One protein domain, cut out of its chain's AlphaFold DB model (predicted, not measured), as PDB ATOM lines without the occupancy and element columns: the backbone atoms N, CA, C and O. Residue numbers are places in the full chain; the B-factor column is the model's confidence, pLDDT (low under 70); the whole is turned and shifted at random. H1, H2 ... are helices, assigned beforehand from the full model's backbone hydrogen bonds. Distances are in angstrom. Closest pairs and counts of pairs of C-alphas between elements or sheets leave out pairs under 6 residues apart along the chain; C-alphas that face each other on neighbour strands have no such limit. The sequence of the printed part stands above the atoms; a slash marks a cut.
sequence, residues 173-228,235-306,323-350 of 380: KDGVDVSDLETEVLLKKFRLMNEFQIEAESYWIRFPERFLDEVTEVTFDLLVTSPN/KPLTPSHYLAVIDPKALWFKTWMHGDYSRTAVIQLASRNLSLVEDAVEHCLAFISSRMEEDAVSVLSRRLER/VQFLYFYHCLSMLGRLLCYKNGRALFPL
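What this domain is: This is residues 173 to 228, 235 to 306 and 323 to 350 of the 380 residues of an uncharacterized protein of Stichopus japonicus (UniProt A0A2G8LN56). Helices cross one another in a compact body, with H9 through its middle: H4 and H5 sit between H9 and H1, while H7 crosses H9 on the side away from H1. H3 and H6 pack on each other at a slant, H3 reaching H4 and H7 with its last residues, and the last residues of H7 lead out into an arm that ends in H8, with residues 289 to 306 sticking out. The printed part has 156 residues with ten named helices, H1 to H10 in order, and no named strand; its class is all helix. The whole is compact, with a radius of gyration of the C-alphas of 17.0 A and spans of 55 by 39 by 29 A.

Where its parts are: Start at Lys 173 and go on to C-alpha 181 at (13.090, -33.239, -20.067), where H1 begins; it runs to residue 199, 27.3 A away. Next come H2, residues 201 to 204, and H3, residues 209 to 224, 23.0 A long. Beyond the first cut, find H4 at residues 239 to 246, H5 at 251 to 256 and H6 at 260 to 272, 18.4 A long. H7, residues 275 to 293, covers 27.0 A from C-alpha 275 at (33.350, -30.855, -43.242); H8 is residues 296 to 306. After the second cut, H9 runs 26.0 A from residue 323 to C-alpha 340 at (45.686, -17.483, -35.807), and H10 is residues 342 to 345.

How they stand to each other: Look first at H9, the hub, which touches four helices. It touches H7 at Cys 331 and Ala 280, the closest C-alphas, 4.9 A apart, at a steep tilt of 57 degrees, opposite ways. With residues 323 to 330 alone it touches H4, about perpendicular at 84 degrees; the closest C-alphas, Tyr 327 and Ala 244, are 5.1 A apart. With residues 334 to 337 alone it touches H5, at a shallow tilt of 26 degrees, the same way; the closest C-alphas, Met 334 and Phe 253, are 6.3 A apart. H9 and H10 touch only at the corner, and only just, with 3 pairs of C-alphas within 8 A, the closest being Leu 338 and Gly 344 at 4.6 A. Residues 194 to 199 of H1 touch H5, with C-alphas 198 and 252 closest at 4.3 A. H3 touches H6 with residues 212 to 217 alone, closest at C-alphas 216 and 266, 7.0 A apart. H2 is close to H3 but not clearly touching: C-alphas 204 and 212 are closest, at 6.4 A. H1 and H9 are apart. Every O i to N i+4 pair is within hydrogen-bond range in H1, H3, H4, H5, H6 and H9, against 14 of 15 in H7 and 6 of 7 in H8; H2 and H10 are too short for such a pair.

The domain as a whole: The C-alphas of Pro 208 and Val 297 are the two farthest apart, 56.9 A. Residues 229 to 234 and 307 to 322 are not printed; the C-alpha gaps are 10.6 A and 16.4 A. The links that are printed whole are tight. Low confidence, under 70, falls at residue 228 and residues 292 to 306.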
ATOM      1  N   LYS A 173      14.023 -24.291 -36.043       88.81
ATOM      2  CA  LYS A 173      12.855 -23.396 -35.969       88.81
ATOM      3  C   LYS A 173      12.147 -23.429 -34.603       88.81
ATOM      4  O   LYS A 173      11.582 -22.427 -34.176       88.81
ATOM      5  N   ASP A 174      12.169 -24.580 -33.925       89.19
ATOM      6  CA  ASP A 174      11.463 -24.790 -32.658       89.19
ATOM      7  C   ASP A 174      12.277 -24.241 -31.467       89.19
ATOM      8  O   ASP A 174      11.740 -24.043 -30.370       89.19
ATOM      9  N   GLY A 175      13.553 -23.911 -31.709       90.06
ATOM     10  CA  GLY A 175      14.502 -23.459 -30.704       90.06
ATOM     11  C   GLY A 175      15.008 -24.598 -29.818       90.06
ATOM     12  O   GLY A 175      14.936 -25.767 -30.181       90.06
ATOM     13  N   VAL A 176      15.533 -24.244 -28.645       92.12
ATOM     14  CA  VAL A 176      15.972 -25.197 -27.613       92.12
ATOM     15  C   VAL A 176      15.262 -24.843 -26.314       92.12
ATOM     16  O   VAL A 176      15.457 -23.749 -25.779       92.12
ATOM     17  N   ASP A 177      14.424 -25.749 -25.820       90.12
ATOM     18  CA  ASP A 177      13.708 -25.590 -24.555       90.12
ATOM     19  C   ASP A 177      14.408 -26.384 -23.451       90.12
ATOM     20  O   ASP A 177      14.377 -27.606 -23.438       90.12
ATOM     21  N   VAL A 178      15.069 -25.695 -22.527       89.00
ATOM     22  CA  VAL A 178      15.808 -26.309 -21.413       89.00
ATOM     23  C   VAL A 178      14.858 -26.859 -20.344       89.00
ATOM     24  O   VAL A 178      15.299 -27.606 -19.480       89.00
ATOM     25  N   SER A 179      13.567 -26.507 -20.381       87.38
ATOM     26  CA  SER A 179      12.555 -27.111 -19.504       87.38
ATOM     27  C   SER A 179      11.981 -28.420 -20.045       87.38
ATOM     28  O   SER A 179      11.286 -29.114 -19.308       87.38
ATOM     29  N   ASP A 180      12.238 -28.755 -21.310       89.31
ATOM     30  CA  ASP A 180      11.890 -30.061 -21.860       89.31
ATOM     31  C   ASP A 180      12.851 -31.130 -21.325       89.31
ATOM     32  O   ASP A 180      14.069 -30.992 -21.446       89.31
ATOM     33  N   LEU A 181      12.306 -32.208 -20.754       87.38
ATOM     34  CA  LEU A 181      13.090 -33.239 -20.067       87.38
ATOM     35  C   LEU A 181      14.095 -33.926 -21.007       87.38
ATOM     36  O   LEU A 181      15.243 -34.155 -20.624       87.38
ATOM     37  N   GLU A 182      13.698 -34.231 -22.248       88.44
ATOM     38  CA  GLU A 182      14.601 -34.865 -23.219       88.44
ATOM     39  C   GLU A 182      15.772 -33.939 -23.572       88.44
ATOM     40  O   GLU A 182      16.931 -34.372 -23.622       88.44
ATOM     41  N   THR A 183      15.477 -32.656 -23.777       90.69
ATOM     42  CA  THR A 183      16.463 -31.614 -24.064       90.69
ATOM     43  C   THR A 183      17.382 -31.359 -22.874       90.69
ATOM     44  O   THR A 183      18.598 -31.293 -23.054       90.69
ATOM     45  N   GLU A 184      16.842 -31.264 -21.661       90.00
ATOM     46  CA  GLU A 184      17.612 -31.080 -20.431       90.00
ATOM     47  C   GLU A 184      18.611 -32.228 -20.239       90.00
ATOM     48  O   GLU A 184      19.813 -32.004 -20.075       90.00
ATOM     49  N   VAL A 185      18.132 -33.471 -20.321       90.56
ATOM     50  CA  VAL A 185      18.963 -34.669 -20.170       90.56
ATOM     51  C   VAL A 185      20.026 -34.743 -21.272       90.56
ATOM     52  O   VAL A 185      21.169 -35.131 -21.014       90.56
ATOM     53  N   LEU A 186      19.694 -34.356 -22.507       93.56
ATOM     54  CA  LEU A 186      20.665 -34.294 -23.601       93.56
ATOM     55  C   LEU A 186      21.731 -33.213 -23.365       93.56
ATOM     56  O   LEU A 186      22.920 -33.483 -23.543       93.56
ATOM     57  N   LEU A 187      21.336 -32.025 -22.901       94.62
ATOM     58  CA  LEU A 187      22.257 -30.942 -22.548       94.62
ATOM     59  C   LEU A 187      23.193 -31.342 -21.402       94.62
ATOM     60  O   LEU A 187      24.380 -31.033 -21.474       94.62
ATOM     61  N   LYS A 188      22.710 -32.075 -20.389       94.94
ATOM     62  CA  LYS A 188      23.556 -32.616 -19.308       94.94
ATOM     63  C   LYS A 188      24.659 -33.541 -19.852       94.94
ATOM     64  O   LYS A 188      25.808 -33.435 -19.426       94.94
ATOM     65  N   LYS A 189      24.352 -34.386 -20.845       96.25
ATOM     66  CA  LYS A 189      25.336 -35.276 -21.498       96.25
ATOM     67  C   LYS A 189      26.362 -34.505 -22.327       96.25
ATOM     68  O   LYS A 189      27.560 -34.746 -22.190       96.25
ATOM     69  N   PHE A 190      25.910 -33.556 -23.152       97.50
ATOM     70  CA  PHE A 190      26.815 -32.676 -23.902       97.50
ATOM     71  C   PHE A 190      27.699 -31.854 -22.970       97.50
ATOM     72  O   PHE A 190      28.876 -31.661 -23.258       97.50
ATOM     73  N   ARG A 191      27.152 -31.400 -21.840       96.75
ATOM     74  CA  ARG A 191      27.903 -30.669 -20.828       96.75
ATOM     75  C   ARG A 191      29.013 -31.521 -20.230       96.75
ATOM     76  O   ARG A 191      30.142 -31.051 -20.211       96.75
ATOM     77  N   LEU A 192      28.723 -32.758 -19.829       96.31
ATOM     78  CA  LEU A 192      29.746 -33.672 -19.316       96.31
ATOM     79  C   LEU A 192      30.862 -33.910 -20.347       96.31
ATOM     80  O   LEU A 192      32.043 -33.817 -20.021       96.31
ATOM     81  N   MET A 193      30.491 -34.162 -21.607       97.00
ATOM     82  CA  MET A 193      31.456 -34.317 -22.698       97.00
ATOM     83  C   MET A 193      32.306 -33.051 -22.885       97.00
ATOM     84  O   MET A 193      33.521 -33.140 -23.029       97.00
ATOM     85  N   ASN A 194      31.686 -31.871 -22.889       97.00
ATOM     86  CA  ASN A 194      32.382 -30.605 -23.097       97.00
ATOM     87  C   ASN A 194      33.304 -30.236 -21.926       97.00
ATOM     88  O   ASN A 194      34.393 -29.718 -22.152       97.00
ATOM     89  N   GLU A 195      32.898 -30.521 -20.688       93.56
ATOM     90  CA  GLU A 195      33.730 -30.320 -19.496       93.56
ATOM     91  C   GLU A 195      35.013 -31.156 -19.590       93.56
ATOM     92  O   GLU A 195      36.104 -30.597 -19.481       93.56
ATOM     93  N   PHE A 196      34.904 -32.439 -19.953       94.00
ATOM     94  CA  PHE A 196      36.074 -33.272 -20.250       94.00
ATOM     95  C   PHE A 196      36.967 -32.647 -21.336       94.00
ATOM     96  O   PHE A 196      38.191 -32.628 -21.205       94.00
ATOM     97  N   GLN A 197      36.370 -32.092 -22.397       93.56
ATOM     98  CA  GLN A 197      37.143 -31.511 -23.494       93.56
ATOM     99  C   GLN A 197      37.861 -30.209 -23.154       93.56
ATOM    100  O   GLN A 197      38.944 -29.945 -23.681       93.56
ATOM    101  N   ILE A 198      37.296 -29.408 -22.256       92.75
ATOM    102  CA  ILE A 198      37.947 -28.203 -21.737       92.75
ATOM    103  C   ILE A 198      39.154 -28.566 -20.862       92.75
ATOM    104  O   ILE A 198      40.122 -27.808 -20.834       92.75
ATOM    105  N   GLU A 199      39.133 -29.716 -20.189       87.75
ATOM    106  CA  GLU A 199      40.227 -30.190 -19.327       87.75
ATOM    107  C   GLU A 199      41.294 -31.000 -20.064       87.75
ATOM    108  O   GLU A 199      42.352 -31.300 -19.500       87.75
ATOM    109  N   ALA A 200      41.052 -31.316 -21.336       82.12
ATOM    110  CA  ALA A 200      41.844 -32.259 -22.108       82.12
ATOM    111  C   ALA A 200      43.341 -31.898 -22.212       82.12
ATOM    112  O   ALA A 200      44.190 -32.793 -22.225       82.12
ATOM    113  N   GLU A 201      43.697 -30.609 -22.167       81.62
ATOM    114  CA  GLU A 201      45.097 -30.154 -22.149       81.62
ATOM    115  C   GLU A 201      45.894 -30.700 -20.955       81.62
ATOM    116  O   GLU A 201      47.079 -31.014 -21.091       81.62
ATOM    117  N   SER A 202      45.248 -30.884 -19.799       83.19
ATOM    118  CA  SER A 202      45.899 -31.459 -18.616       83.19
ATOM    119  C   SER A 202      46.294 -32.932 -18.809       83.19
ATOM    120  O   SER A 202      47.214 -33.424 -18.144       83.19
ATOM    121  N   TYR A 203      45.639 -33.618 -19.751       84.06
ATOM    122  CA  TYR A 203      45.821 -35.037 -20.035       84.06
ATOM    123  C   TYR A 203      46.767 -35.287 -21.211       84.06
ATOM    124  O   TYR A 203      47.560 -36.225 -21.156       84.06
ATOM    125  N   TRP A 204      46.748 -34.452 -22.256       84.75
ATOM    126  CA  TRP A 204      47.484 -34.724 -23.502       84.75
ATOM    127  C   TRP A 204      48.991 -34.862 -23.351       84.75
ATOM    128  O   TRP A 204      49.602 -35.616 -24.095       84.75
ATOM    129  N   ILE A 205      49.592 -34.148 -22.400       82.00
ATOM    130  CA  ILE A 205      51.039 -34.234 -22.152       82.00
ATOM    131  C   ILE A 205      51.388 -35.519 -21.380       82.00
ATOM    132  O   ILE A 205      52.518 -35.998 -21.435       82.00
ATOM    133  N   ARG A 206      50.430 -36.074 -20.628       86.56
ATOM    134  CA  ARG A 206      50.634 -37.221 -19.729       86.56
ATOM    135  C   ARG A 206      50.249 -38.550 -20.367       86.56
ATOM    136  O   ARG A 206      50.736 -39.590 -19.931       86.56
ATOM    137  N   PHE A 207      49.330 -38.530 -21.328       88.75
ATOM    138  CA  PHE A 207      48.734 -39.726 -21.915       88.75
ATOM    139  C   PHE A 207      49.357 -40.072 -23.275       88.75
ATOM    140  O   PHE A 207      49.960 -39.208 -23.910       88.75
ATOM    141  N   PRO A 208      49.240 -41.335 -23.731       89.38
ATOM    142  CA  PRO A 208      49.792 -41.758 -25.019       89.38
ATOM    143  C   PRO A 208      49.198 -40.975 -26.194       89.38
ATOM    144  O   PRO A 208      48.017 -40.643 -26.167       89.38
ATOM    145  N   GLU A 209      49.963 -40.766 -27.269       87.06
ATOM    146  CA  GLU A 209      49.504 -39.967 -28.422       87.06
ATOM    147  C   GLU A 209      48.194 -40.485 -29.028       87.06
ATOM    148  O   GLU A 209      47.270 -39.718 -29.286       87.06
ATOM    149  N   ARG A 210      48.067 -41.813 -29.115       89.81
ATOM    150  CA  ARG A 210      46.863 -42.495 -29.599       89.81
ATOM    151  C   ARG A 210      45.585 -42.089 -28.851       89.81
ATOM    152  O   ARG A 210      44.521 -42.061 -29.456       89.81
ATOM    153  N   PHE A 211      45.685 -41.760 -27.559       91.19
ATOM    154  CA  PHE A 211      44.545 -41.273 -26.780       91.19
ATOM    155  C   PHE A 211      43.998 -39.964 -27.355       91.19
ATOM    156  O   PHE A 211      42.788 -39.818 -27.502       91.19
ATOM    157  N   LEU A 212      44.885 -39.017 -27.679       90.25
ATOM    158  CA  LEU A 212      44.501 -37.738 -28.272       90.25
ATOM    159  C   LEU A 212      43.855 -37.959 -29.641       90.25
ATOM    160  O   LEU A 212      42.789 -37.405 -29.897       90.25
ATOM    161  N   ASP A 213      44.472 -38.778 -30.492       90.00
ATOM    162  CA  ASP A 213      43.953 -39.055 -31.834       90.00
ATOM    163  C   ASP A 213      42.531 -39.624 -31.770       90.00
ATOM    164  O   ASP A 213      41.621 -39.071 -32.378       90.00
ATOM    165  N   GLU A 214      42.306 -40.655 -30.954       92.88
ATOM    166  CA  GLU A 214      40.992 -41.299 -30.847       92.88
ATOM    167  C   GLU A 214      39.938 -40.359 -30.244       92.88
ATOM    168  O   GLU A 214      38.826 -40.280 -30.761       92.88
ATOM    169  N   VAL A 215      40.281 -39.600 -29.192       93.69
ATOM    170  CA  VAL A 215      39.371 -38.612 -28.583       93.69
ATOM    171  C   VAL A 215      39.012 -37.511 -29.580       93.69
ATOM    172  O   VAL A 215      37.846 -37.125 -29.679       93.69
ATOM    173  N   THR A 216      39.995 -36.987 -30.314       92.75
ATOM    174  CA  THR A 216      39.765 -35.900 -31.275       92.75
ATOM    175  C   THR A 216      38.942 -36.367 -32.472       92.75
ATOM    176  O   THR A 216      37.996 -35.674 -32.849       92.75
ATOM    177  N   GLU A 217      39.236 -37.555 -33.004       94.19
ATOM    178  CA  GLU A 217      38.538 -38.165 -34.137       94.19
ATOM    179  C   GLU A 217      37.052 -38.379 -33.836       94.19
ATOM    180  O   GLU A 217      36.206 -37.810 -34.527       94.19
ATOM    181  N   VAL A 218      36.708 -39.071 -32.740       95.62
ATOM    182  CA  VAL A 218      35.288 -39.320 -32.425       95.62
ATOM    183  C   VAL A 218      34.517 -38.044 -32.096       95.62
ATOM    184  O   VAL A 218      33.319 -37.959 -32.365       95.62
ATOM    185  N   THR A 219      35.189 -37.033 -31.534       96.06
ATOM    186  CA  THR A 219      34.566 -35.726 -31.286       96.06
ATOM    187  C   THR A 219      34.215 -35.047 -32.607       96.06
ATOM    188  O   THR A 219      33.106 -34.540 -32.756       96.06
ATOM    189  N   PHE A 220      35.133 -35.043 -33.577       94.75
ATOM    190  CA  PHE A 220      34.883 -34.463 -34.898       94.75
ATOM    191  C   PHE A 220      33.752 -35.197 -35.621       94.75
ATOM    192  O   PHE A 220      32.838 -34.545 -36.126       94.75
ATOM    193  N   ASP A 221      33.760 -36.529 -35.596       94.81
ATOM    194  CA  ASP A 221      32.706 -37.342 -36.207       94.81
ATOM    195  C   ASP A 221      31.327 -37.041 -35.602       94.81
ATOM    196  O   ASP A 221      30.342 -36.885 -36.330       94.81
ATOM    197  N   LEU A 222      31.246 -36.874 -34.276       95.94
ATOM    198  CA  LEU A 222      30.019 -36.437 -33.610       95.94
ATOM    199  C   LEU A 222      29.571 -35.056 -34.104       95.94
ATOM    200  O   LEU A 222      28.401 -34.882 -34.426       95.94
ATOM    201  N   LEU A 223      30.463 -34.066 -34.175       95.12
ATOM    202  CA  LEU A 223      30.082 -32.694 -34.543       95.12
ATOM    203  C   LEU A 223      29.648 -32.551 -36.006       95.12
ATOM    204  O   LEU A 223      28.826 -31.693 -36.323       95.12
ATOM    205  N   VAL A 224      30.147 -33.420 -36.882       91.88
ATOM    206  CA  VAL A 224      29.738 -33.492 -38.294       91.88
ATOM    207  C   VAL A 224      28.455 -34.316 -38.471       91.88
ATOM    208  O   VAL A 224      27.776 -34.209 -39.497       91.88
ATOM    209  N   THR A 225      28.076 -35.123 -37.472       90.44
ATOM    210  CA  THR A 225      26.893 -35.986 -37.546       90.44
ATOM    211  C   THR A 225      25.640 -35.155 -37.808       90.44
ATOM    212  O   THR A 225      25.196 -34.350 -36.986       90.44
ATOM    213  N   SER A 226      25.035 -35.404 -38.966       82.62
ATOM    214  CA  SER A 226      23.798 -34.763 -39.386       82.62
ATOM    215  C   SER A 226      22.619 -35.723 -39.230       82.62
ATOM    216  O   SER A 226      22.700 -36.875 -39.661       82.62
ATOM    217  N   PRO A 227      21.506 -35.271 -38.640       82.25
ATOM    218  CA  PRO A 227      20.294 -36.068 -38.533       82.25
ATOM    219  C   PRO A 227      19.732 -36.499 -39.889       82.25
ATOM    220  O   PRO A 227      19.580 -35.679 -40.796       82.25
ATOM    221  N   ASN A 228      19.333 -37.768 -40.004       66.62
ATOM    222  CA  ASN A 228      18.663 -38.307 -41.191       66.62
ATOM    223  C   ASN A 228      17.209 -37.809 -41.269       66.62
ATOM    224  O   ASN A 228      16.277 -38.531 -40.911       66.62
ATOM    225  N   LYS A 235      15.975 -27.377 -41.370       85.81
ATOM    226  CA  LYS A 235      17.248 -27.838 -40.817       85.81
ATOM    227  C   LYS A 235      17.038 -28.411 -39.403       85.81
ATOM    228  O   LYS A 235      16.457 -27.718 -38.555       85.81
ATOM    229  N   PRO A 236      17.478 -29.650 -39.136       91.00
ATOM    230  CA  PRO A 236      17.426 -30.233 -37.802       91.00
ATOM    231  C   PRO A 236      18.504 -29.643 -36.889       91.00
ATOM    232  O   PRO A 236      19.534 -29.159 -37.359       91.00
ATOM    233  N   LEU A 237      18.279 -29.701 -35.575       92.06
ATOM    234  CA  LEU A 237      19.328 -29.439 -34.594       92.06
ATOM    235  C   LEU A 237      20.376 -30.552 -34.666       92.06
ATOM    236  O   LEU A 237      20.058 -31.738 -34.599       92.06
ATOM    237  N   THR A 238      21.635 -30.147 -34.789       94.06
ATOM    238  CA  THR A 238      22.804 -31.038 -34.833       94.06
ATOM    239  C   THR A 238      23.548 -31.014 -33.494       94.06
ATOM    240  O   THR A 238      23.320 -30.099 -32.692       94.06
ATOM    241  N   PRO A 239      24.477 -31.952 -33.239       95.94
ATOM    242  CA  PRO A 239      25.337 -31.928 -32.055       95.94
ATOM    243  C   PRO A 239      26.024 -30.576 -31.820       95.94
ATOM    244  O   PRO A 239      26.045 -30.080 -30.693       95.94
ATOM    245  N   SER A 240      26.488 -29.924 -32.886       96.00
ATOM    246  CA  SER A 240      27.137 -28.610 -32.820       96.00
ATOM    247  C   SER A 240      26.218 -27.503 -32.294       96.00
ATOM    248  O   SER A 240      26.685 -26.599 -31.605       96.00
ATOM    249  N   HIS A 241      24.903 -27.590 -32.527       95.81
ATOM    250  CA  HIS A 241      23.944 -26.638 -31.957       95.81
ATOM    251  C   HIS A 241      23.827 -26.798 -30.438       95.81
ATOM    252  O   HIS A 241      23.847 -25.804 -29.715       95.81
ATOM    253  N   TYR A 242      23.746 -28.038 -29.945       96.69
ATOM    254  CA  TYR A 242      23.712 -28.309 -28.505       96.69
ATOM    255  C   TYR A 242      25.015 -27.878 -27.834       96.69
ATOM    256  O   TYR A 242      24.977 -27.217 -26.795       96.69
ATOM    257  N   LEU A 243      26.159 -28.170 -28.461       97.38
ATOM    258  CA  LEU A 243      27.463 -27.737 -27.972       97.38
ATOM    259  C   LEU A 243      27.584 -26.205 -27.938       97.38
ATOM    260  O   LEU A 243      28.070 -25.646 -26.960       97.38
ATOM    261  N   ALA A 244      27.078 -25.507 -28.954       96.56
ATOM    262  CA  ALA A 244      27.089 -24.050 -28.993       96.56
ATOM    263  C   ALA A 244      26.182 -23.396 -27.943       96.56
ATOM    264  O   ALA A 244      26.472 -22.284 -27.507       96.56
ATOM    265  N   VAL A 245      25.102 -24.060 -27.519       94.25
ATOM    266  CA  VAL A 245      24.255 -23.574 -26.418       94.25
ATOM    267  C   VAL A 245      25.007 -23.622 -25.085       94.25
ATOM    268  O   VAL A 245      24.905 -22.676 -24.303       94.25
ATOM    269  N   ILE A 246      25.784 -24.681 -24.833       95.38
ATOM    270  CA  ILE A 246      26.516 -24.861 -23.566       95.38
ATOM    271  C   ILE A 246      27.885 -24.168 -23.538       95.38
ATOM    272  O   ILE A 246      28.318 -23.717 -22.480       95.38
ATOM    273  N   ASP A 247      28.554 -24.052 -24.684       95.56
ATOM    274  CA  ASP A 247      29.858 -23.408 -24.831       95.56
ATOM    275  C   ASP A 247      29.890 -22.508 -26.075       95.56
ATOM    276  O   ASP A 247      30.538 -22.822 -27.074       95.56
ATOM    277  N   PRO A 248      29.226 -21.340 -26.043       91.62
ATOM    278  CA  PRO A 248      29.153 -20.449 -27.201       91.62
ATOM    279  C   PRO A 248      30.515 -19.908 -27.660       91.62
ATOM    280  O   PRO A 248      30.624 -19.377 -28.760       91.62
ATOM    281  N   LYS A 249      31.549 -19.988 -26.814       91.31
ATOM    282  CA  LYS A 249      32.898 -19.468 -27.089       91.31
ATOM    283  C   LYS A 249      33.858 -20.536 -27.606       91.31
ATOM    284  O   LYS A 249      35.022 -20.209 -27.846       91.31
ATOM    285  N   ALA A 250      33.392 -21.777 -27.756       96.00
ATOM    286  CA  ALA A 250      34.216 -22.922 -28.121       96.00
ATOM    287  C   ALA A 250      35.500 -22.996 -27.270       96.00
ATOM    288  O   ALA A 250      36.613 -23.100 -27.794       96.00
ATOM    289  N   LEU A 251      35.352 -22.878 -25.945       95.69
ATOM    290  CA  LEU A 251      36.454 -22.996 -24.993       95.69
ATOM    291  C   LEU A 251      37.168 -24.342 -25.125       95.69
ATOM    292  O   LEU A 251      38.394 -24.366 -25.048       95.69
ATOM    293  N   TRP A 252      36.432 -25.422 -25.405       95.19
ATOM    294  CA  TRP A 252      37.026 -26.729 -25.695       95.19
ATOM    295  C   TRP A 252      38.056 -26.627 -26.834       95.19
ATOM    296  O   TRP A 252      39.224 -26.973 -26.667       95.19
ATOM    297  N   PHE A 253      37.670 -26.022 -27.962       95.38
ATOM    298  CA  PHE A 253      38.527 -25.887 -29.136       95.38
ATOM    299  C   PHE A 253      39.674 -24.903 -28.893       95.38
ATOM    300  O   PHE A 253      40.792 -25.092 -29.370       95.38
ATOM    301  N   LYS A 254      39.425 -23.844 -28.114       92.94
ATOM    302  CA  LYS A 254      40.475 -22.922 -27.663       92.94
ATOM    303  C   LYS A 254      41.567 -23.668 -26.894       92.94
ATOM    304  O   LYS A 254      42.738 -23.457 -27.203       92.94
ATOM    305  N   THR A 255      41.191 -24.514 -25.935       92.25
ATOM    306  CA  THR A 255      42.134 -25.332 -25.160       92.25
ATOM    307  C   THR A 255      42.909 -26.280 -26.080       92.25
ATOM    308  O   THR A 255      44.136 -26.337 -26.033       92.25
ATOM    309  N   TRP A 256      42.220 -26.935 -27.015       92.94
ATOM    310  CA  TRP A 256      42.820 -27.792 -28.044       92.94
ATOM    311  C   TRP A 256      43.897 -27.121 -28.887       92.94
ATOM    312  O   TRP A 256      44.944 -27.712 -29.163       92.94
ATOM    313  N   MET A 257      43.684 -25.860 -29.232       91.56
ATOM    314  CA  MET A 257      44.585 -25.101 -30.092       91.56
ATOM    315  C   MET A 257      45.755 -24.433 -29.344       91.56
ATOM    316  O   MET A 257      46.614 -23.829 -29.998       91.56
ATOM    317  N   HIS A 258      45.813 -24.525 -28.008       86.69
ATOM    318  CA  HIS A 258      46.817 -23.844 -27.184       86.69
ATOM    319  C   HIS A 258      48.229 -24.433 -27.366       86.69
ATOM    320  O   HIS A 258      49.136 -23.742 -27.849       86.69
ATOM    321  N   GLY A 259      48.412 -25.717 -27.036       85.69
ATOM    322  CA  GLY A 259      49.690 -26.424 -27.158       85.69
ATOM    323  C   GLY A 259      50.066 -26.741 -28.610       85.69
ATOM    324  O   GLY A 259      49.203 -27.022 -29.433       85.69
ATOM    325  N   ASP A 260      51.361 -26.712 -28.951       87.06
ATOM    326  CA  ASP A 260      51.821 -27.021 -30.319       87.06
ATOM    327  C   ASP A 260      51.528 -28.470 -30.730       87.06
ATOM    328  O   ASP A 260      51.049 -28.716 -31.838       87.06
ATOM    329  N   TYR A 261      51.744 -29.403 -29.800       87.44
ATOM    330  CA  TYR A 261      51.470 -30.827 -29.972       87.44
ATOM    331  C   TYR A 261      49.989 -31.090 -30.300       87.44
ATOM    332  O   TYR A 261      49.669 -31.599 -31.374       87.44
ATOM    333  N   SER A 262      49.073 -30.646 -29.433       90.19
ATOM    334  CA  SER A 262      47.631 -30.849 -29.616       90.19
ATOM    335  C   SER A 262      47.081 -30.106 -30.826       90.19
ATOM    336  O   SER A 262      46.340 -30.674 -31.625       90.19
ATOM    337  N   ARG A 263      47.506 -28.854 -31.030       92.38
ATOM    338  CA  ARG A 263      47.133 -28.064 -32.204       92.38
ATOM    339  C   ARG A 263      47.510 -28.773 -33.500       92.38
ATOM    340  O   ARG A 263      46.748 -28.718 -34.462       92.38
ATOM    341  N   THR A 264      48.691 -29.387 -33.555       91.38
ATOM    342  CA  THR A 264      49.155 -30.085 -34.757       91.38
ATOM    343  C   THR A 264      48.247 -31.266 -35.085       91.38
ATOM    344  O   THR A 264      47.802 -31.359 -36.228       91.38
ATOM    345  N   ALA A 265      47.895 -32.086 -34.090       90.56
ATOM    346  CA  ALA A 265      46.955 -33.196 -34.264       90.56
ATOM    347  C   ALA A 265      45.574 -32.708 -34.741       90.56
ATOM    348  O   ALA A 265      45.048 -33.189 -35.742       90.56
ATOM    349  N   VAL A 266      45.030 -31.667 -34.103       92.81
ATOM    350  CA  VAL A 266      43.705 -31.112 -34.431       92.81
ATOM    351  C   VAL A 266      43.664 -30.499 -35.831       92.81
ATOM    352  O   VAL A 266      42.717 -30.726 -36.581       92.81
ATOM    353  N   ILE A 267      44.696 -29.748 -36.229       94.00
ATOM    354  CA  ILE A 267      44.786 -29.199 -37.591       94.00
ATOM    355  C   ILE A 267      44.956 -30.326 -38.613       94.00
ATOM    356  O   ILE A 267      44.377 -30.254 -39.696       94.00
ATOM    357  N   GLN A 268      45.731 -31.364 -38.292       92.19
ATOM    358  CA  GLN A 268      45.888 -32.511 -39.177       92.19
ATOM    359  C   GLN A 268      44.554 -33.241 -39.370       92.19
ATOM    360  O   GLN A 268      44.201 -33.549 -40.508       92.19
ATOM    361  N   LEU A 269      43.788 -33.455 -38.302       90.69
ATOM    362  CA  LEU A 269      42.451 -34.036 -38.378       90.69
ATOM    363  C   LEU A 269      41.512 -33.170 -39.230       90.69
ATOM    364  O   LEU A 269      40.931 -33.667 -40.194       90.69
ATOM    365  N   ALA A 270      41.461 -31.860 -38.972       91.69
ATOM    366  CA  ALA A 270      40.676 -30.917 -39.769       91.69
ATOM    367  C   ALA A 270      41.096 -30.899 -41.252       91.69
ATOM    368  O   ALA A 270      40.260 -30.731 -42.130       91.69
ATOM    369  N   SER A 271      42.381 -31.112 -41.558       90.56
ATOM    370  CA  SER A 271      42.861 -31.201 -42.944       90.56
ATOM    371  C   SER A 271      42.430 -32.482 -43.666       90.56
ATOM    372  O   SER A 271      42.328 -32.481 -44.892       90.56
ATOM    373  N   ARG A 272      42.179 -33.570 -42.923       89.62
ATOM    374  CA  ARG A 272      41.677 -34.843 -43.468       89.62
ATOM    375  C   ARG A 272      40.163 -34.820 -43.643       89.62
ATOM    376  O   ARG A 272      39.661 -35.428 -44.583       89.62
ATOM    377  N   ASN A 273      39.457 -34.119 -42.760       86.81
ATOM    378  CA  ASN A 273      38.010 -33.979 -42.791       86.81
ATOM    379  C   ASN A 273      37.611 -32.503 -42.628       86.81
ATOM    380  O   ASN A 273      37.456 -31.999 -41.515       86.81
ATOM    381  N   LEU A 274      37.449 -31.812 -43.760       89.38
ATOM    382  CA  LEU A 274      37.139 -30.380 -43.791       89.38
ATOM    383  C   LEU A 274      35.686 -30.059 -43.433       89.38
ATOM    384  O   LEU A 274      35.394 -28.898 -43.173       89.38
ATOM    385  N   SER A 275      34.800 -31.054 -43.377       91.06
ATOM    386  CA  SER A 275      33.350 -30.855 -43.242       91.06
ATOM    387  C   SER A 275      32.952 -29.985 -42.046       91.06
ATOM    388  O   SER A 275      32.108 -29.106 -42.187       91.06
ATOM    389  N   LEU A 276      33.603 -30.150 -40.889       91.94
ATOM    390  CA  LEU A 276      33.351 -29.310 -39.713       91.94
ATOM    391  C   LEU A 276      33.747 -27.843 -39.951       91.94
ATOM    392  O   LEU A 276      33.079 -26.922 -39.487       91.94
ATOM    393  N   VAL A 277      34.852 -27.616 -40.668       93.06
ATOM    394  CA  VAL A 277      35.337 -26.269 -41.001       93.06
ATOM    395  C   VAL A 277      34.456 -25.641 -42.082       93.06
ATOM    396  O   VAL A 277      34.146 -24.454 -41.998       93.06
ATOM    397  N   GLU A 278      34.041 -26.429 -43.071       91.81
ATOM    398  CA  GLU A 278      33.112 -26.026 -44.128       91.81
ATOM    399  C   GLU A 278      31.761 -25.623 -43.536       91.81
ATOM    400  O   GLU A 278      31.345 -24.487 -43.755       91.81
ATOM    401  N   ASP A 279      31.152 -26.460 -42.691       91.06
ATOM    402  CA  ASP A 279      29.880 -26.155 -42.024       91.06
ATOM    403  C   ASP A 279      29.976 -24.887 -41.159       91.06
ATOM    404  O   ASP A 279      29.121 -24.002 -41.239       91.06
ATOM    405  N   ALA A 280      31.071 -24.718 -40.408       93.81
ATOM    406  CA  ALA A 280      31.294 -23.511 -39.614       93.81
ATOM    407  C   ALA A 280      31.386 -22.241 -40.482       93.81
ATOM    408  O   ALA A 280      30.845 -21.191 -40.121       93.81
ATOM    409  N   VAL A 281      32.070 -22.313 -41.630       92.25
ATOM    410  CA  VAL A 281      32.193 -21.179 -42.557       92.25
ATOM    411  C   VAL A 281      30.870 -20.891 -43.256       92.25
ATOM    412  O   VAL A 281      30.465 -19.727 -43.307       92.25
ATOM    413  N   GLU A 282      30.188 -21.918 -43.763       91.06
ATOM    414  CA  GLU A 282      28.877 -21.786 -44.403       91.06
ATOM    415  C   GLU A 282      27.865 -21.163 -43.446       91.06
ATOM    416  O   GLU A 282      27.200 -20.188 -43.804       91.06
ATOM    417  N   HIS A 283      27.811 -21.640 -42.199       90.88
ATOM    418  CA  HIS A 283      26.933 -21.081 -41.177       90.88
ATOM    419  C   HIS A 283      27.269 -19.620 -40.866       90.88
ATOM    420  O   HIS A 283      26.374 -18.772 -40.825       90.88
ATOM    421  N   CYS A 284      28.554 -19.276 -40.713       91.19
ATOM    422  CA  CYS A 284      28.965 -17.888 -40.508       91.19
ATOM    423  C   CYS A 284      28.542 -16.969 -41.664       91.19
ATOM    424  O   CYS A 284      28.024 -15.874 -41.424       91.19
ATOM    425  N   LEU A 285      28.732 -17.403 -42.911       87.81
ATOM    426  CA  LEU A 285      28.355 -16.632 -44.095       87.81
ATOM    427  C   LEU A 285      26.833 -16.493 -44.228       87.81
ATOM    428  O   LEU A 285      26.349 -15.391 -44.509       87.81
ATOM    429  N   ALA A 286      26.084 -17.569 -43.988       87.94
ATOM    430  CA  ALA A 286      24.626 -17.574 -44.025       87.94
ATOM    431  C   ALA A 286      24.032 -16.653 -42.949       87.94
ATOM    432  O   ALA A 286      23.163 -15.832 -43.248       87.94
ATOM    433  N   PHE A 287      24.544 -16.718 -41.714       87.56
ATOM    434  CA  PHE A 287      24.081 -15.877 -40.608       87.56
ATOM    435  C   PHE A 287      24.355 -14.386 -40.848       87.56
ATOM    436  O   PHE A 287      23.509 -13.537 -40.566       87.56
ATOM    437  N   ILE A 288      25.528 -14.038 -41.387       82.75
ATOM    438  CA  ILE A 288      25.837 -12.642 -41.730       82.75
ATOM    439  C   ILE A 288      24.904 -12.149 -42.839       82.75
ATOM    440  O   ILE A 288      24.382 -11.039 -42.734       82.75
ATOM    441  N   SER A 289      24.672 -12.972 -43.866       82.69
ATOM    442  CA  SER A 289      23.832 -12.611 -45.013       82.69
ATOM    443  C   SER A 289      22.373 -12.390 -44.598       82.69
ATOM    444  O   SER A 289      21.812 -11.344 -44.911       82.69
ATOM    445  N   SER A 290      21.792 -13.268 -43.771       80.62
ATOM    446  CA  SER A 290      20.417 -13.091 -43.269       80.62
ATOM    447  C   SER A 290      20.251 -11.837 -42.399       80.62
ATOM    448  O   SER A 290      19.215 -11.176 -42.421       80.62
ATOM    449  N   ARG A 291      21.299 -11.430 -41.670       72.19
ATOM    450  CA  ARG A 291      21.321 -10.175 -40.895       72.19
ATOM    451  C   ARG A 291      21.523  -8.925 -41.743       72.19
ATOM    452  O   ARG A 291      21.385  -7.814 -41.226       72.19
ATOM    453  N   MET A 292      21.916  -9.067 -43.003       57.69
ATOM    454  CA  MET A 292      21.923  -7.953 -43.949       57.69
ATOM    455  C   MET A 292      20.530  -7.655 -44.507       57.69
ATOM    456  O   MET A 292      20.305  -6.528 -44.930       57.69
ATOM    457  N   GLU A 293      19.604  -8.608 -44.417       58.16
ATOM    458  CA  GLU A 293      18.236  -8.499 -44.937       58.16
ATOM    459  C   GLU A 293      17.191  -8.139 -43.855       58.16
ATOM    460  O   GLU A 293      16.050  -7.827 -44.185       58.16
ATOM    461  N   GLU A 294      17.546  -8.148 -42.559       57.78
ATOM    462  CA  GLU A 294      16.616  -7.789 -41.469       57.78
ATOM    463  C   GLU A 294      16.286  -6.278 -41.454       57.78
ATOM    464  O   GLU A 294      17.137  -5.435 -41.161       57.78
ATOM    465  N   ASP A 295      15.010  -5.958 -41.689       53.56
ATOM    466  CA  ASP A 295      14.457  -4.601 -41.775       53.56
ATOM    467  C   ASP A 295      14.370  -3.879 -40.406       53.56
ATOM    468  O   ASP A 295      14.162  -4.516 -39.364       53.56
ATOM    469  N   ALA A 296      14.478  -2.543 -40.378       51.78
ATOM    470  CA  ALA A 296      14.588  -1.737 -39.145       51.78
ATOM    471  C   ALA A 296      13.371  -1.870 -38.200       51.78
ATOM    472  O   ALA A 296      13.502  -1.818 -36.972       51.78
ATOM    473  N   VAL A 297      12.189  -2.122 -38.763       51.47
ATOM    474  CA  VAL A 297      10.931  -2.347 -38.030       51.47
ATOM    475  C   VAL A 297      10.975  -3.658 -37.229       51.47
ATOM    476  O   VAL A 297      10.495  -3.712 -36.098       51.47
ATOM    477  N   SER A 298      11.661  -4.688 -37.739       58.62
ATOM    478  CA  SER A 298      11.827  -5.982 -37.052       58.62
ATOM    479  C   SER A 298      12.714  -5.895 -35.801       58.62
ATOM    480  O   SER A 298      12.637  -6.736 -34.902       58.62
ATOM    481  N   VAL A 299      13.594  -4.891 -35.738       57.28
ATOM    482  CA  VAL A 299      14.470  -4.624 -34.589       57.28
ATOM    483  C   VAL A 299      13.682  -3.939 -33.468       57.28
ATOM    484  O   VAL A 299      13.880  -4.263 -32.295       57.28
ATOM    485  N   LEU A 300      12.761  -3.036 -33.823       51.12
ATOM    486  CA  LEU A 300      11.903  -2.316 -32.878       51.12
ATOM    487  C   LEU A 300      10.848  -3.229 -32.241       51.12
ATOM    488  O   LEU A 300      10.722  -3.228 -31.016       51.12
ATOM    489  N   SER A 301      10.180  -4.083 -33.025       56.62
ATOM    490  CA  SER A 301       9.220  -5.063 -32.492       56.62
ATOM    491  C   SER A 301       9.866  -6.029 -31.489       56.62
ATOM    492  O   SER A 301       9.304  -6.292 -30.431       56.62
ATOM    493  N   ARG A 302      11.111  -6.464 -31.736       60.06
ATOM    494  CA  ARG A 302      11.866  -7.331 -30.809       60.06
ATOM    495  C   ARG A 302      12.266  -6.656 -29.500       60.06
ATOM    496  O   ARG A 302      12.381  -7.328 -28.475       60.06
ATOM    497  N   ARG A 303      12.538  -5.348 -29.517       54.03
ATOM    498  CA  ARG A 303      12.815  -4.592 -28.284       54.03
ATOM    499  C   ARG A 303      11.564  -4.492 -27.412       54.03
ATOM    500  O   ARG A 303      11.687  -4.607 -26.198       54.03
ATOM    501  N   LEU A 304      10.394  -4.352 -28.034       53.53
ATOM    502  CA  LEU A 304       9.097  -4.316 -27.354       53.53
ATOM    503  C   LEU A 304       8.691  -5.693 -26.797       53.53
ATOM    504  O   LEU A 304       8.261  -5.774 -25.653       53.53
ATOM    505  N   GLU A 305       8.920  -6.784 -27.537       55.56
ATOM    506  CA  GLU A 305       8.678  -8.157 -27.049       55.56
ATOM    507  C   GLU A 305       9.594  -8.540 -25.875       55.56
ATOM    508  O   GLU A 305       9.150  -9.159 -24.909       55.56
ATOM    509  N   ARG A 306      10.871  -8.125 -25.904       53.38
ATOM    510  CA  ARG A 306      11.805  -8.346 -24.785       53.38
ATOM    511  C   ARG A 306      11.407  -7.604 -23.509       53.38
ATOM    512  O   ARG A 306      11.704  -8.104 -22.431       53.38
ATOM    513  N   VAL A 323      19.538 -19.606 -30.889       92.88
ATOM    514  CA  VAL A 323      20.299 -20.821 -31.200       92.88
ATOM    515  C   VAL A 323      21.216 -20.579 -32.402       92.88
ATOM    516  O   VAL A 323      22.410 -20.858 -32.333       92.88
ATOM    517  N   GLN A 324      20.700 -19.961 -33.467       93.00
ATOM    518  CA  GLN A 324      21.474 -19.572 -34.652       93.00
ATOM    519  C   GLN A 324      22.621 -18.606 -34.315       93.00
ATOM    520  O   GLN A 324      23.732 -18.768 -34.822       93.00
ATOM    521  N   PHE A 325      22.381 -17.624 -33.437       92.81
ATOM    522  CA  PHE A 325      23.409 -16.687 -32.976       92.81
ATOM    523  C   PHE A 325      24.479 -17.362 -32.107       92.81
ATOM    524  O   PHE A 325      25.664 -17.088 -32.287       92.81
ATOM    525  N   LEU A 326      24.083 -18.235 -31.178       93.19
ATOM    526  CA  LEU A 326      25.019 -18.992 -30.347       93.19
ATOM    527  C   LEU A 326      25.882 -19.900 -31.224       93.19
ATOM    528  O   LEU A 326      27.101 -19.911 -31.063       93.19
ATOM    529  N   TYR A 327      25.280 -20.561 -32.218       95.81
ATOM    530  CA  TYR A 327      26.025 -21.379 -33.167       95.81
ATOM    531  C   TYR A 327      26.970 -20.553 -34.047       95.81
ATOM    532  O   TYR A 327      28.131 -20.917 -34.222       95.81
ATOM    533  N   PHE A 328      26.532 -19.376 -34.504       95.25
ATOM    534  CA  PHE A 328      27.393 -18.420 -35.204       95.25
ATOM    535  C   PHE A 328      28.606 -18.020 -34.358       95.25
ATOM    536  O   PHE A 328      29.733 -18.017 -34.852       95.25
ATOM    537  N   TYR A 329      28.387 -17.685 -33.086       91.38
ATOM    538  CA  TYR A 329      29.458 -17.255 -32.194       91.38
ATOM    539  C   TYR A 329      30.442 -18.391 -31.881       91.38
ATOM    540  O   TYR A 329      31.656 -18.160 -31.858       91.38
ATOM    541  N   HIS A 330      29.931 -19.616 -31.745       94.69
ATOM    542  CA  HIS A 330      30.731 -20.826 -31.578       94.69
ATOM    543  C   HIS A 330      31.636 -21.065 -32.791       94.69
ATOM    544  O   HIS A 330      32.859 -21.132 -32.651       94.69
ATOM    545  N   CYS A 331      31.051 -21.080 -33.995       95.62
ATOM    546  CA  CYS A 331      31.771 -21.242 -35.259       95.62
ATOM    547  C   CYS A 331      32.837 -20.158 -35.440       95.62
ATOM    548  O   CYS A 331      33.996 -20.455 -35.726       95.62
ATOM    549  N   LEU A 332      32.477 -18.892 -35.208       91.75
ATOM    550  CA  LEU A 332      33.407 -17.774 -35.330       91.75
ATOM    551  C   LEU A 332      34.588 -17.902 -34.358       91.75
ATOM    552  O   LEU A 332      35.719 -17.580 -34.723       91.75
ATOM    553  N   SER A 333      34.342 -18.388 -33.141       92.69
ATOM    554  CA  SER A 333      35.393 -18.620 -32.148       92.69
ATOM    555  C   SER A 333      36.357 -19.722 -32.602       92.69
ATOM    556  O   SER A 333      37.573 -19.518 -32.552       92.69
ATOM    557  N   MET A 334      35.847 -20.842 -33.128       95.44
ATOM    558  CA  MET A 334      36.675 -21.920 -33.691       95.44
ATOM    559  C   MET A 334      37.499 -21.445 -34.894       95.44
ATOM    560  O   MET A 334      38.721 -21.613 -34.930       95.44
ATOM    561  N   LEU A 335      36.849 -20.790 -35.859       94.19
ATOM    562  CA  LEU A 335      37.500 -20.266 -37.060       94.19
ATOM    563  C   LEU A 335      38.555 -19.215 -36.711       94.19
ATOM    564  O   LEU A 335      39.657 -19.244 -37.254       94.19
ATOM    565  N   GLY A 336      38.261 -18.327 -35.759       89.12
ATOM    566  CA  GLY A 336      39.224 -17.358 -35.246       89.12
ATOM    567  C   GLY A 336      40.495 -18.037 -34.732       89.12
ATOM    568  O   GLY A 336      41.594 -17.634 -35.113       89.12
ATOM    569  N   ARG A 337      40.354 -19.115 -33.945       92.25
ATOM    570  CA  ARG A 337      41.493 -19.900 -33.438       92.25
ATOM    571  C   ARG A 337      42.274 -20.570 -34.569       92.25
ATOM    572  O   ARG A 337      43.497 -20.480 -34.571       92.25
ATOM    573  N   LEU A 338      41.612 -21.178 -35.558       91.94
ATOM    574  CA  LEU A 338      42.288 -21.764 -36.727       91.94
ATOM    575  C   LEU A 338      43.113 -20.718 -37.494       91.94
ATOM    576  O   LEU A 338      44.278 -20.950 -37.826       91.94
ATOM    577  N   LEU A 339      42.530 -19.544 -37.736       90.56
ATOM    578  CA  LEU A 339      43.141 -18.478 -38.529       90.56
ATOM    579  C   LEU A 339      44.343 -17.811 -37.848       90.56
ATOM    580  O   LEU A 339      45.182 -17.229 -38.544       90.56
ATOM    581  N   CYS A 340      44.490 -17.931 -36.525       89.94
ATOM    582  CA  CYS A 340      45.686 -17.483 -35.807       89.94
ATOM    583  C   CYS A 340      46.953 -18.230 -36.262       89.94
ATOM    584  O   CYS A 340      48.037 -17.640 -36.316       89.94
ATOM    585  N   TYR A 341      46.836 -19.489 -36.697       89.56
ATOM    586  CA  TYR A 341      47.986 -20.349 -36.986       89.56
ATOM    587  C   TYR A 341      48.229 -20.553 -38.481       89.56
ATOM    588  O   TYR A 341      47.306 -20.637 -39.285       89.56
ATOM    589  N   LYS A 342      49.507 -20.666 -38.871       89.56
ATOM    590  CA  LYS A 342      49.907 -20.841 -40.280       89.56
ATOM    591  C   LYS A 342      49.280 -22.089 -40.907       89.56
ATOM    592  O   LYS A 342      48.746 -21.991 -42.005       89.56
ATOM    593  N   ASN A 343      49.317 -23.216 -40.199       89.56
ATOM    594  CA  ASN A 343      48.772 -24.481 -40.694       89.56
ATOM    595  C   ASN A 343      47.235 -24.462 -40.723       89.56
ATOM    596  O   ASN A 343      46.644 -25.036 -41.625       89.56
ATOM    597  N   GLY A 344      46.587 -23.728 -39.810       90.12
ATOM    598  CA  GLY A 344      45.134 -23.540 -39.841       90.12
ATOM    599  C   GLY A 344      44.690 -22.670 -41.021       90.12
ATOM    600  O   GLY A 344      43.735 -23.003 -41.711       90.12
ATOM    601  N   ARG A 345      45.441 -21.610 -41.351       91.00
ATOM    602  CA  ARG A 345      45.214 -20.825 -42.582       91.00
ATOM    603  C   ARG A 345      45.426 -21.634 -43.863       91.00
ATOM    604  O   ARG A 345      44.843 -21.288 -44.883       91.00
ATOM    605  N   ALA A 346      46.247 -22.685 -43.821       90.31
ATOM    606  CA  ALA A 346      46.482 -23.564 -44.964       90.31
ATOM    607  C   ALA A 346      45.290 -24.486 -45.278       90.31
ATOM    608  O   ALA A 346      45.260 -25.066 -46.358       90.31
ATOM    609  N   LEU A 347      44.296 -24.575 -44.383       88.25
ATOM    610  CA  LEU A 347      43.018 -25.243 -44.658       88.25
ATOM    611  C   LEU A 347      42.159 -24.472 -45.676       88.25
ATOM    612  O   LEU A 347      41.139 -24.975 -46.127       88.25
ATOM    613  N   PHE A 348      42.557 -23.250 -46.040       86.88
ATOM    614  CA  PHE A 348      41.843 -22.384 -46.971       86.88
ATOM    615  C   PHE A 348      42.612 -22.233 -48.294       86.88
ATOM    616  O   PHE A 348      43.846 -22.221 -48.290       86.88
ATOM    617  N   PRO A 349      41.914 -22.005 -49.425       79.81
ATOM    618  CA  PRO A 349      40.465 -21.809 -49.564       79.81
ATOM    619  C   PRO A 349      39.655 -23.111 -49.460       79.81
ATOM    620  O   PRO A 349      40.103 -24.157 -49.919       79.81
ATOM    621  N   LEU A 350      38.444 -23.011 -48.901       76.56
ATOM    622  CA  LEU A 350      37.474 -24.109 -48.853       76.56
ATOM    623  C   LEU A 350      36.661 -24.160 -50.153       76.56
ATOM    624  O   LEU A 350      36.458 -23.129 -50.805       76.56
TER     625      LEU A 350